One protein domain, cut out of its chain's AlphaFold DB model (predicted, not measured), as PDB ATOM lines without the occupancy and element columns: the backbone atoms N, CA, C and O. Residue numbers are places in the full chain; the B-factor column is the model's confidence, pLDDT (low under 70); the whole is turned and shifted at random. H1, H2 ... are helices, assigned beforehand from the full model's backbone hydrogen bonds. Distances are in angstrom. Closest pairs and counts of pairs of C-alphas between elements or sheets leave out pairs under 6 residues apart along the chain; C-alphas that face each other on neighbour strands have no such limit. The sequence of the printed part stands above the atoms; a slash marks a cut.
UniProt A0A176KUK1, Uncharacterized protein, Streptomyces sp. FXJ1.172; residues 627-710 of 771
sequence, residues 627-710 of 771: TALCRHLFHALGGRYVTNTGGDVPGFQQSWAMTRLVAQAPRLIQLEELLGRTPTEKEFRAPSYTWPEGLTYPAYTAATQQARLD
ATOM      1  N   THR A 627       5.838  29.578 -39.926       91.25
ATOM      2  CA  THR A 627       4.761  28.720 -40.431       91.25
ATOM      3  C   THR A 627       4.389  27.654 -39.405       91.25
ATOM      4  O   THR A 627       3.202  27.472 -39.137       91.25
ATOM      5  N   ALA A 628       5.367  27.006 -38.764       92.56
ATOM      6  CA  ALA A 628       5.109  26.066 -37.673       92.56
ATOM      7  C   ALA A 628       4.411  26.744 -36.488       92.56
ATOM      8  O   ALA A 628       3.469  26.175 -35.941       92.56
ATOM      9  N   LEU A 629       4.790  27.984 -36.150       95.06
ATOM     10  CA  LEU A 629       4.069  28.790 -35.158       95.06
ATOM     11  C   LEU A 629       2.589  28.948 -35.526       95.06
ATOM     12  O   LEU A 629       1.718  28.676 -34.699       95.06
ATOM     13  N   CYS A 630       2.299  29.374 -36.757       94.19
ATOM     14  CA  CYS A 630       0.925  29.521 -37.228       94.19
ATOM     15  C   CYS A 630       0.174  28.182 -37.201       94.19
ATOM     16  O   CYS A 630      -0.943  28.123 -36.699       94.19
ATOM     17  N   ARG A 631       0.791  27.087 -37.656       93.00
ATOM     18  CA  ARG A 631       0.195  25.744 -37.622       93.00
ATOM     19  C   ARG A 631      -0.139  25.303 -36.194       93.00
ATOM     20  O   ARG A 631      -1.264  24.884 -35.930       93.00
ATOM     21  N   HIS A 632       0.803  25.442 -35.262       94.06
ATOM     22  CA  HIS A 632       0.605  25.092 -33.854       94.06
ATOM     23  C   HIS A 632      -0.529  25.909 -33.235       94.06
ATOM     24  O   HIS A 632      -1.409  25.349 -32.582       94.06
ATOM     25  N   LEU A 633      -0.552  27.221 -33.486       95.38
ATOM     26  CA  LEU A 633      -1.605  28.093 -32.982       95.38
ATOM     27  C   LEU A 633      -2.973  27.770 -33.598       95.38
ATOM     28  O   LEU A 633      -3.970  27.751 -32.882       95.38
ATOM     29  N   PHE A 634      -3.029  27.491 -34.902       94.19
ATOM     30  CA  PHE A 634      -4.262  27.106 -35.588       94.19
ATOM     31  C   PHE A 634      -4.898  25.883 -34.932       94.19
ATOM     32  O   PHE A 634      -6.077  25.919 -34.591       94.19
ATOM     33  N   HIS A 635      -4.108  24.838 -34.672       93.00
ATOM     34  CA  HIS A 635      -4.594  23.648 -33.977       93.00
ATOM     35  C   HIS A 635      -4.949  23.923 -32.509       93.00
ATOM     36  O   HIS A 635      -5.987  23.458 -32.045       93.00
ATOM     37  N   ALA A 636      -4.149  24.718 -31.790       93.44
ATOM     38  CA  ALA A 636      -4.412  25.067 -30.391       93.44
ATOM     39  C   ALA A 636      -5.724  25.851 -30.201       93.44
ATOM     40  O   ALA A 636      -6.376  25.723 -29.167       93.44
ATOM     41  N   LEU A 637      -6.132  26.635 -31.202       93.56
ATOM     42  CA  LEU A 637      -7.401  27.370 -31.214       93.56
ATOM     43  C   LEU A 637      -8.582  26.546 -31.759       93.56
ATOM     44  O   LEU A 637      -9.661  27.097 -31.970       93.56
ATOM     45  N   GLY A 638      -8.397  25.244 -32.007       90.81
ATOM     46  CA  GLY A 638      -9.440  24.365 -32.547       90.81
ATOM     47  C   GLY A 638      -9.736  24.592 -34.032       90.81
ATOM     48  O   GLY A 638     -10.819  24.254 -34.506       90.81
ATOM     49  N   GLY A 639      -8.798  25.184 -34.775       88.44
ATOM     50  CA  GLY A 639      -8.926  25.403 -36.208       88.44
ATOM     51  C   GLY A 639      -9.078  24.087 -36.971       88.44
ATOM     52  O   GLY A 639      -8.254  23.177 -36.853       88.44
ATOM     53  N   ARG A 640     -10.124  24.008 -37.797       87.50
ATOM     54  CA  ARG A 640     -10.327  22.949 -38.789       87.50
ATOM     55  C   ARG A 640     -10.241  23.577 -40.168       87.50
ATOM     56  O   ARG A 640     -11.057  24.438 -40.490       87.50
ATOM     57  N   TYR A 641      -9.252  23.172 -40.960       84.94
ATOM     58  CA  TYR A 641      -9.135  23.677 -42.320       84.94
ATOM     59  C   TYR A 641     -10.261  23.094 -43.176       84.94
ATOM     60  O   TYR A 641     -10.441  21.881 -43.247       84.94
ATOM     61  N   VAL A 642     -11.046  23.982 -43.773       82.44
ATOM     62  CA  VAL A 642     -12.108  23.664 -44.730       82.44
ATOM     63  C   VAL A 642     -11.782  24.413 -46.013       82.44
ATOM     64  O   VAL A 642     -11.500  25.614 -45.965       82.44
ATOM     65  N   THR A 643     -11.795  23.712 -47.143       75.69
ATOM     66  CA  THR A 643     -11.547  24.281 -48.470       75.69
ATOM     67  C   THR A 643     -12.812  24.912 -49.048       75.69
ATOM     68  O   THR A 643     -13.933  24.549 -48.701       75.69
ATOM     69  N   ASN A 644     -12.649  25.832 -50.003       70.88
ATOM     70  CA  ASN A 644     -13.778  26.460 -50.706       70.88
ATOM     71  C   ASN A 644     -14.481  25.514 -51.710       70.88
ATOM     72  O   ASN A 644     -15.351  25.936 -52.464       70.88
ATOM     73  N   THR A 645     -14.065  24.249 -51.800       63.56
ATOM     74  CA  THR A 645     -14.571  23.299 -52.800       63.56
ATOM     75  C   THR A 645     -15.667  22.381 -52.255       63.56
ATOM     76  O   THR A 645     -16.423  21.836 -53.048       63.56
ATOM     77  N   GLY A 646     -15.819  22.243 -50.932       60.72
ATOM     78  CA  GLY A 646     -16.684  21.227 -50.309       60.72
ATOM     79  C   GLY A 646     -18.149  21.607 -50.047       60.72
ATOM     80  O   GLY A 646     -18.849  20.854 -49.382       60.72
ATOM     81  N   GLY A 647     -18.632  22.772 -50.493       66.38
ATOM     82  CA  GLY A 647     -20.024  23.214 -50.265       66.38
ATOM     83  C   GLY A 647     -20.357  23.695 -48.837       66.38
ATOM     84  O   GLY A 647     -21.371  24.367 -48.653       66.38
ATOM     85  N   ASP A 648     -19.494  23.446 -47.845       76.81
ATOM     86  CA  ASP A 648     -19.577  24.001 -46.482       76.81
ATOM     87  C   ASP A 648     -19.105  25.467 -46.450       76.81
ATOM     88  O   ASP A 648     -18.008  25.795 -45.994       76.81
ATOM     89  N   VAL A 649     -19.929  26.372 -46.987       79.00
ATOM     90  CA  VAL A 649     -19.631  27.814 -47.018       79.00
ATOM     91  C   VAL A 649     -19.420  28.394 -45.608       79.00
ATOM     92  O   VAL A 649     -18.444  29.130 -45.435       79.00
ATOM     93  N   PRO A 650     -20.253  28.087 -44.590       82.62
ATOM     94  CA  PRO A 650     -20.025  28.574 -43.230       82.62
ATOM     95  C   PRO A 650     -18.708  28.064 -42.627       82.62
ATOM     96  O   PRO A 650     -17.945  28.859 -42.075       82.62
ATOM     97  N   GLY A 651     -18.390  26.775 -42.783       84.31
ATOM     98  CA  GLY A 651     -17.135  26.197 -42.307       84.31
ATOM     99  C   GLY A 651     -15.914  26.745 -43.041       84.31
ATOM    100  O   GLY A 651     -14.902  27.039 -42.404       84.31
ATOM    101  N   PHE A 652     -16.012  26.985 -44.354       84.38
ATOM    102  CA  PHE A 652     -14.978  27.685 -45.117       84.38
ATOM    103  C   PHE A 652     -14.769  29.114 -44.603       84.38
ATOM    104  O   PHE A 652     -13.632  29.515 -44.368       84.38
ATOM    105  N   GLN A 653     -15.840  29.882 -44.373       84.31
ATOM    106  CA  GLN A 653     -15.743  31.245 -43.840       84.31
ATOM    107  C   GLN A 653     -15.103  31.275 -42.447       84.31
ATOM    108  O   GLN A 653     -14.254  32.128 -42.180       84.31
ATOM    109  N   GLN A 654     -15.466  30.329 -41.578       85.88
ATOM    110  CA  GLN A 654     -14.893  30.204 -40.239       85.88
ATOM    111  C   GLN A 654     -13.412  29.799 -40.288       85.88
ATOM    112  O   GLN A 654     -12.581  30.446 -39.647       85.88
ATOM    113  N   SER A 655     -13.070  28.785 -41.091       87.31
ATOM    114  CA  SER A 655     -11.690  28.364 -41.380       87.31
ATOM    115  C   SER A 655     -10.861  29.543 -41.894       87.31
ATOM    116  O   SER A 655      -9.802  29.853 -41.355       87.31
ATOM    117  N   TRP A 656     -11.386  30.285 -42.871       86.31
ATOM    118  CA  TRP A 656     -10.729  31.445 -43.466       86.31
ATOM    119  C   TRP A 656     -10.496  32.580 -42.461       86.31
ATOM    120  O   TRP A 656      -9.405  33.153 -42.418       86.31
ATOM    121  N   ALA A 657     -11.494  32.898 -41.630       87.81
ATOM    122  CA  ALA A 657     -11.354  33.891 -40.566       87.81
ATOM    123  C   ALA A 657     -10.273  33.478 -39.552       87.81
ATOM    124  O   ALA A 657      -9.417  34.298 -39.206       87.81
ATOM    125  N   MET A 658     -10.260  32.204 -39.143       91.62
ATOM    126  CA  MET A 658      -9.246  31.651 -38.243       91.62
ATOM    127  C   MET A 658      -7.842  31.726 -38.858       91.62
ATOM    128  O   MET A 658      -6.935  32.267 -38.231       91.62
ATOM    129  N   THR A 659      -7.658  31.269 -40.100       90.56
ATOM    130  CA  THR A 659      -6.363  31.313 -40.803       90.56
ATOM    131  C   THR A 659      -5.828  32.741 -40.897       90.56
ATOM    132  O   THR A 659      -4.664  32.997 -40.588       90.56
ATOM    133  N   ARG A 660      -6.676  33.716 -41.252       90.06
ATOM    134  CA  ARG A 660      -6.255  35.124 -41.332       90.06
ATOM    135  C   ARG A 660      -5.852  35.706 -39.981       90.06
ATOM    136  O   ARG A 660      -4.906  36.492 -39.941       90.06
ATOM    137  N   LEU A 661      -6.551  35.347 -38.904       92.56
ATOM    138  CA  LEU A 661      -6.214  35.790 -37.551       92.56
ATOM    139  C   LEU A 661      -4.909  35.146 -37.061       92.56
ATOM    140  O   LEU A 661      -4.020  35.838 -36.566       92.56
ATOM    141  N   VAL A 662      -4.754  33.834 -37.244       94.38
ATOM    142  CA  VAL A 662      -3.550  33.085 -36.860       94.38
ATOM    143  C   VAL A 662      -2.313  33.578 -37.611       94.38
ATOM    144  O   VAL A 662      -1.269  33.754 -36.991       94.38
ATOM    145  N   ALA A 663      -2.440  33.937 -38.892       92.50
ATOM    146  CA  ALA A 663      -1.351  34.531 -39.676       92.50
ATOM    147  C   ALA A 663      -0.792  35.846 -39.083       92.50
ATOM    148  O   ALA A 663       0.281  36.300 -39.478       92.50
ATOM    149  N   GLN A 664      -1.491  36.481 -38.132       94.31
ATOM    150  CA  GLN A 664      -1.009  37.672 -37.418       94.31
ATOM    151  C   GLN A 664      -0.158  37.353 -36.178       94.31
ATOM    152  O   GLN A 664       0.380  38.280 -35.569       94.31
ATOM    153  N   ALA A 665       0.007  36.081 -35.802       95.44
ATOM    154  CA  ALA A 665       0.760  35.683 -34.614       95.44
ATOM    155  C   ALA A 665       2.238  36.121 -34.647       95.44
ATOM    156  O   ALA A 665       2.697  36.689 -33.649       95.44
ATOM    157  N   PRO A 666       2.975  36.005 -35.777       95.75
ATOM    158  CA  PRO A 666       4.325  36.561 -35.875       95.75
ATOM    159  C   PRO A 666       4.375  38.067 -35.583       95.75
ATOM    160  O   PRO A 666       5.256  38.542 -34.869       95.75
ATOM    161  N   ARG A 667       3.380  38.825 -36.069       95.56
ATOM    162  CA  ARG A 667       3.260  40.270 -35.822       95.56
ATOM    163  C   ARG A 667       2.957  40.582 -34.355       95.56
ATOM    164  O   ARG A 667       3.473  41.572 -33.840       95.56
ATOM    165  N   LEU A 668       2.140  39.772 -33.677       97.00
ATOM    166  CA  LEU A 668       1.892  39.926 -32.239       97.00
ATOM    167  C   LEU A 668       3.198  39.772 -31.445       97.00
ATOM    168  O   LEU A 668       3.515  40.635 -30.629       97.00
ATOM    169  N   ILE A 669       3.974  38.718 -31.721       97.38
ATOM    170  CA  ILE A 669       5.247  38.456 -31.031       97.38
ATOM    171  C   ILE A 669       6.275  39.548 -31.339       97.38
ATOM    172  O   ILE A 669       6.935  40.037 -30.429       97.38
ATOM    173  N   GLN A 670       6.380  40.001 -32.587       96.75
ATOM    174  CA  GLN A 670       7.270  41.116 -32.916       96.75
ATOM    175  C   GLN A 670       6.880  42.399 -32.159       96.75
ATOM    176  O   GLN A 670       7.740  43.143 -31.687       96.75
ATOM    177  N   LEU A 671       5.580  42.669 -31.982       97.00
ATOM    178  CA  LEU A 671       5.126  43.785 -31.148       97.00
ATOM    179  C   LEU A 671       5.493  43.590 -29.668       97.00
ATOM    180  O   LEU A 671       5.793  44.584 -29.009       97.00
ATOM    181  N   GLU A 672       5.514  42.357 -29.153       97.19
ATOM    182  CA  GLU A 672       6.055  42.058 -27.817       97.19
ATOM    183  C   GLU A 672       7.541  42.403 -27.719       97.19
ATOM    184  O   GLU A 672       7.944  43.073 -26.768       97.19
ATOM    185  N   GLU A 673       8.345  42.013 -28.713       97.38
ATOM    186  CA  GLU A 673       9.773  42.354 -28.769       97.38
ATOM    187  C   GLU A 673       9.969  43.883 -28.757       97.38
ATOM    188  O   GLU A 673      10.780  44.417 -27.995       97.38
ATOM    189  N   LEU A 674       9.163  44.609 -29.540       96.12
ATOM    190  CA  LEU A 674       9.205  46.072 -29.639       96.12
ATOM    191  C   LEU A 674       8.763  46.783 -28.352       96.12
ATOM    192  O   LEU A 674       9.333  47.812 -27.996       96.12
ATOM    193  N   LEU A 675       7.732  46.280 -27.672       96.25
ATOM    194  CA  LEU A 675       7.154  46.921 -26.485       96.25
ATOM    195  C   LEU A 675       7.814  46.471 -25.175       96.25
ATOM    196  O   LEU A 675       7.699  47.175 -24.173       96.25
ATOM    197  N   GLY A 676       8.458  45.301 -25.159       95.38
ATOM    198  CA  GLY A 676       8.963  44.652 -23.944       95.38
ATOM    199  C   GLY A 676       7.858  44.121 -23.028       95.38
ATOM    200  O   GLY A 676       8.114  43.833 -21.864       95.38
ATOM    201  N   ARG A 677       6.624  44.044 -23.533       95.31
ATOM    202  CA  ARG A 677       5.430  43.546 -22.841       95.31
ATOM    203  C   ARG A 677       4.395  43.080 -23.859       95.31
ATOM    204  O   ARG A 677       4.457  43.472 -25.024       95.31
ATOM    205  N   THR A 678       3.384  42.349 -23.400       95.69
ATOM    206  CA  THR A 678       2.224  42.000 -24.229       95.69
ATOM    207  C   THR A 678       1.524  43.267 -24.759       95.69
ATOM    208  O   THR A 678       1.269  44.205 -23.984       95.69
ATOM    209  N   PRO A 679       1.238  43.354 -26.075       96.62
ATOM    210  CA  PRO A 679       0.524  44.479 -26.660       96.62
ATOM    211  C   PRO A 679      -0.914  44.550 -26.149       96.62
ATOM    212  O   PRO A 679      -1.558  43.535 -25.889       96.62
ATOM    213  N   THR A 680      -1.457  45.758 -26.069       96.94
ATOM    214  CA  THR A 680      -2.897  45.967 -25.861       96.94
ATOM    215  C   THR A 680      -3.680  45.754 -27.162       96.94
ATOM    216  O   THR A 680      -3.121  45.867 -28.256       96.94
ATOM    217  N   GLU A 681      -4.998  45.551 -27.066       95.75
ATOM    218  CA  GLU A 681      -5.895  45.421 -28.231       95.75
ATOM    219  C   GLU A 681      -5.725  46.561 -29.244       95.75
ATOM    220  O   GLU A 681      -5.673  46.344 -30.458       95.75
ATOM    221  N   LYS A 682      -5.582  47.796 -28.748       95.62
ATOM    222  CA  LYS A 682      -5.395  48.990 -29.581       95.62
ATOM    223  C   LYS A 682      -4.039  49.000 -30.290       95.62
ATOM    224  O   LYS A 682      -3.957  49.428 -31.439       95.62
ATOM    225  N   GLU A 683      -2.979  48.549 -29.621       94.88
ATOM    226  CA  GLU A 683      -1.628  48.475 -30.195       94.88
ATOM    227  C   GLU A 683      -1.532  47.382 -31.263       94.88
ATOM    228  O   GLU A 683      -0.972  47.626 -32.336       94.88
ATOM    229  N   PHE A 684      -2.150  46.223 -31.018       94.81
ATOM    230  CA  PHE A 684      -2.265  45.151 -32.007       94.81
ATOM    231  C   PHE A 684      -3.222  45.503 -33.157       94.81
ATOM    232  O   PHE A 684      -3.051  45.008 -34.270       94.81
ATOM    233  N   ARG A 685      -4.159  46.435 -32.930       94.62
ATOM    234  CA  ARG A 685      -5.286  46.769 -33.822       94.62
ATOM    235  C   ARG A 685      -6.296  45.624 -33.939       94.62
ATOM    236  O   ARG A 685      -6.825  45.375 -35.021       94.62
ATOM    237  N   ALA A 686      -6.600  44.970 -32.818       91.69
ATOM    238  CA  ALA A 686      -7.575  43.882 -32.730       91.69
ATOM    239  C   ALA A 686      -8.920  44.176 -33.439       91.69
ATOM    240  O   ALA A 686      -9.380  43.297 -34.167       91.69
ATOM    241  N   PRO A 687      -9.509  45.394 -33.362       91.12
ATOM    242  CA  PRO A 687     -10.785  45.691 -34.030       91.12
ATOM    243  C   PRO A 687     -10.743  45.676 -35.566       91.12
ATOM    244  O   PRO A 687     -11.787  45.736 -36.202       91.12
ATOM    245  N   SER A 688      -9.552  45.651 -36.176       89.38
ATOM    246  CA  SER A 688      -9.402  45.580 -37.638       89.38
ATOM    247  C   SER A 688      -9.438  44.153 -38.197       89.38
ATOM    248  O   SER A 688      -9.375  43.978 -39.413       89.38
ATOM    249  N   TYR A 689      -9.542  43.144 -37.326       88.88
ATOM    250  CA  TYR A 689      -9.580  41.732 -37.695       88.88
ATOM    251  C   TYR A 689     -10.962  41.125 -37.458       88.88
ATOM    252  O   TYR A 689     -11.692  41.537 -36.558       88.88
ATOM    253  N   THR A 690     -11.297  40.112 -38.253       88.56
ATOM    254  CA  THR A 690     -12.472  39.268 -38.022       88.56
ATOM    255  C   THR A 690     -12.118  38.207 -36.985       88.56
ATOM    256  O   THR A 690     -11.199  37.419 -37.203       88.56
ATOM    257  N   TRP A 691     -12.840  38.196 -35.867       90.38
ATOM    258  CA  TRP A 691     -12.631  37.249 -34.773       90.38
ATOM    259  C   TRP A 691     -13.594  36.062 -34.901       90.38
ATOM    260  O   TRP A 691     -14.792  36.291 -35.085       90.38
ATOM    261  N   PRO A 692     -13.106  34.810 -34.811       89.19
ATOM    262  CA  PRO A 692     -13.958  33.637 -34.640       89.19
ATOM    263  C   PRO A 692     -14.860  33.771 -33.408       89.19
ATOM    264  O   PRO A 692     -14.461  34.356 -32.399       89.19
ATOM    265  N   GLU A 693     -16.066  33.213 -33.484       86.19
ATOM    266  CA  GLU A 693     -17.024  33.244 -32.378       86.19
ATOM    267  C   GLU A 693     -16.417  32.654 -31.092       86.19
ATOM    268  O   GLU A 693     -15.744  31.625 -31.119       86.19
ATOM    269  N   GLY A 694     -16.613  33.342 -29.963       86.69
ATOM    270  CA  GLY A 694     -16.091  32.931 -28.654       86.69
ATOM    271  C   GLY A 694     -14.595  33.187 -28.422       86.69
ATOM    272  O   GLY A 694     -14.146  33.113 -27.277       86.69
ATOM    273  N   LEU A 695     -13.815  33.544 -29.451       93.31
ATOM    274  CA  LEU A 695     -12.394  33.856 -29.292       93.31
ATOM    275  C   LEU A 695     -12.192  35.325 -28.905       93.31
ATOM    276  O   LEU A 695     -12.564  36.242 -29.635       93.31
ATOM    277  N   THR A 696     -11.547  35.552 -27.763       94.88
ATOM    278  CA  THR A 696     -11.203  36.894 -27.274       94.88
ATOM    279  C   THR A 696      -9.729  37.213 -27.516       94.88
ATOM    280  O   THR A 696      -8.895  36.311 -27.638       94.88
ATOM    281  N   TYR A 697      -9.378  38.503 -27.533       96.12
ATOM    282  CA  TYR A 697      -7.982  38.926 -27.661       96.12
ATOM    283  C   TYR A 697      -7.070  38.339 -26.564       96.12
ATOM    284  O   TYR A 697      -6.047  37.764 -26.930       96.12
ATOM    285  N   PRO A 698      -7.426  38.362 -25.259       96.50
ATOM    286  CA  PRO A 698      -6.603  37.736 -24.219       96.50
ATOM    287  C   PRO A 698      -6.379  36.229 -24.418       96.50
ATOM    288  O   PRO A 698      -5.278  35.731 -24.180       96.50
ATOM    289  N   ALA A 699      -7.399  35.500 -24.885       95.69
ATOM    290  CA  ALA A 699      -7.276  34.069 -25.168       95.69
ATOM    291  C   ALA A 699      -6.321  33.812 -26.345       95.69
ATOM    292  O   ALA A 699      -5.448  32.950 -26.261       95.69
ATOM    293  N   TYR A 700      -6.427  34.611 -27.410       96.44
ATOM    294  CA  TYR A 700      -5.519  34.550 -28.553       96.44
ATOM    295  C   TYR A 700      -4.068  34.876 -28.171       96.44
ATOM    296  O   TYR A 700      -3.149  34.172 -28.598       96.44
ATOM    297  N   THR A 701      -3.835  35.901 -27.343       96.94
ATOM    298  CA  THR A 701      -2.471  36.250 -26.910       96.94
ATOM    299  C   THR A 701      -1.856  35.148 -26.054       96.94
ATOM    300  O   THR A 701      -0.707  34.778 -26.287       96.94
ATOM    301  N   ALA A 702      -2.620  34.577 -25.115       96.12
ATOM    302  CA  ALA A 702      -2.158  33.469 -24.279       96.12
ATOM    303  C   ALA A 702      -1.830  32.222 -25.119       96.12
ATOM    304  O   ALA A 702      -0.752  31.646 -24.974       96.12
ATOM    305  N   ALA A 703      -2.710  31.853 -26.057       96.38
ATOM    306  CA  ALA A 703      -2.475  30.728 -26.961       96.38
ATOM    307  C   ALA A 703      -1.238  30.947 -27.848       96.38
ATOM    308  O   ALA A 703      -0.451  30.024 -28.044       96.38
ATOM    309  N   THR A 704      -1.019  32.174 -28.336       96.69
ATOM    310  CA  THR A 704       0.164  32.519 -29.144       96.69
ATOM    311  C   THR A 704       1.456  32.395 -28.338       96.69
ATOM    312  O   THR A 704       2.442  31.844 -28.827       96.69
ATOM    313  N   GLN A 705       1.460  32.884 -27.096       95.12
ATOM    314  CA  GLN A 705       2.614  32.767 -26.204       95.12
ATOM    315  C   GLN A 705       2.928  31.308 -25.882       95.12
ATOM    316  O   GLN A 705       4.099  30.938 -25.896       95.12
ATOM    317  N   GLN A 706       1.902  30.483 -25.655       94.94
ATOM    318  CA  GLN A 706       2.075  29.056 -25.405       94.94
ATOM    319  C   GLN A 706       2.614  28.321 -26.639       94.94
ATOM    320  O   GLN A 706       3.599  27.601 -26.528       94.94
ATOM    321  N   ALA A 707       2.027  28.552 -27.819       94.75
ATOM    322  CA  ALA A 707       2.440  27.911 -29.073       94.75
ATOM    323  C   ALA A 707       3.908  28.195 -29.441       94.75
ATOM    324  O   ALA A 707       4.543  27.409 -30.142       94.75
ATOM    325  N   ARG A 708       4.450  29.319 -28.963       94.62
ATOM    326  CA  ARG A 708       5.840  29.733 -29.172       94.62
ATOM    327  C   ARG A 708       6.854  28.958 -28.329       94.62
ATOM    328  O   ARG A 708       7.978  28.801 -28.789       94.62
ATOM    329  N   LEU A 709       6.507  28.531 -27.111       91.94
ATOM    330  CA  LEU A 709       7.481  27.996 -26.142       91.94
ATOM    331  C   LEU A 709       8.201  26.734 -26.636       91.94
ATOM    332  O   LEU A 709       9.362  26.526 -26.295       91.94
ATOM    333  N   ASP A 710       7.533  25.944 -27.472       84.25
ATOM    334  CA  ASP A 710       8.048  24.670 -27.980       84.25
ATOM    335  C   ASP A 710       8.792  24.806 -29.319       84.25
ATOM    336  O   ASP A 710       9.222  23.809 -29.901       84.25
TER     337      ASP A 710
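Overview. This is residues 627 to 710 of the 771 residues of an uncharacterized protein of Streptomyces sp. FXJ1.172 (UniProt A0A176KUK1). The longest helix, H2, and H3 follow each other end to end along the long axis, while H1 and H5, crossing, pack near their junction; little H4 is near H3. The printed part has 84 residues, with five named helices, H1 to H5 in order, and no named strand: all helix. It is compact, radius of gyration of the C-alphas 13.2 A, yet elongated, 45 by 28 by 18 A.

Arrangement. Start at H2, residues 649 to 662: its residues 658 to 662 alone touch the hub H1, residues 627 to 636, closest C-alphas Val 662 and Cys 630, 5.7 A. H1 touches H5, residues 697 to 709, at a steep tilt of 56 degrees, closest C-alphas Leu 633 and Ala 707, 5.6 A. H3, residues 665 to 675, touches H1 only at their ends, closest C-alphas Ala 665 and Cys 630, 6.7 A. H4, residues 681 to 684, is close to but not clearly touching H3. Every O i to N i+4 pair is within hydrogen-bond range in H1, H2 and H3; H5 has 8 of 9.

Along the chain. Find C-alpha 649 at (-19.631, 27.814, -47.018); H2 runs 19.7 A from there. H5, 19.0 A, ends at (7.481, 27.996, -26.142).

Size, cuts and confidence. The links H1 to H2 and H4 to H5 are long; residues 645 to 647 are under pLDDT 70.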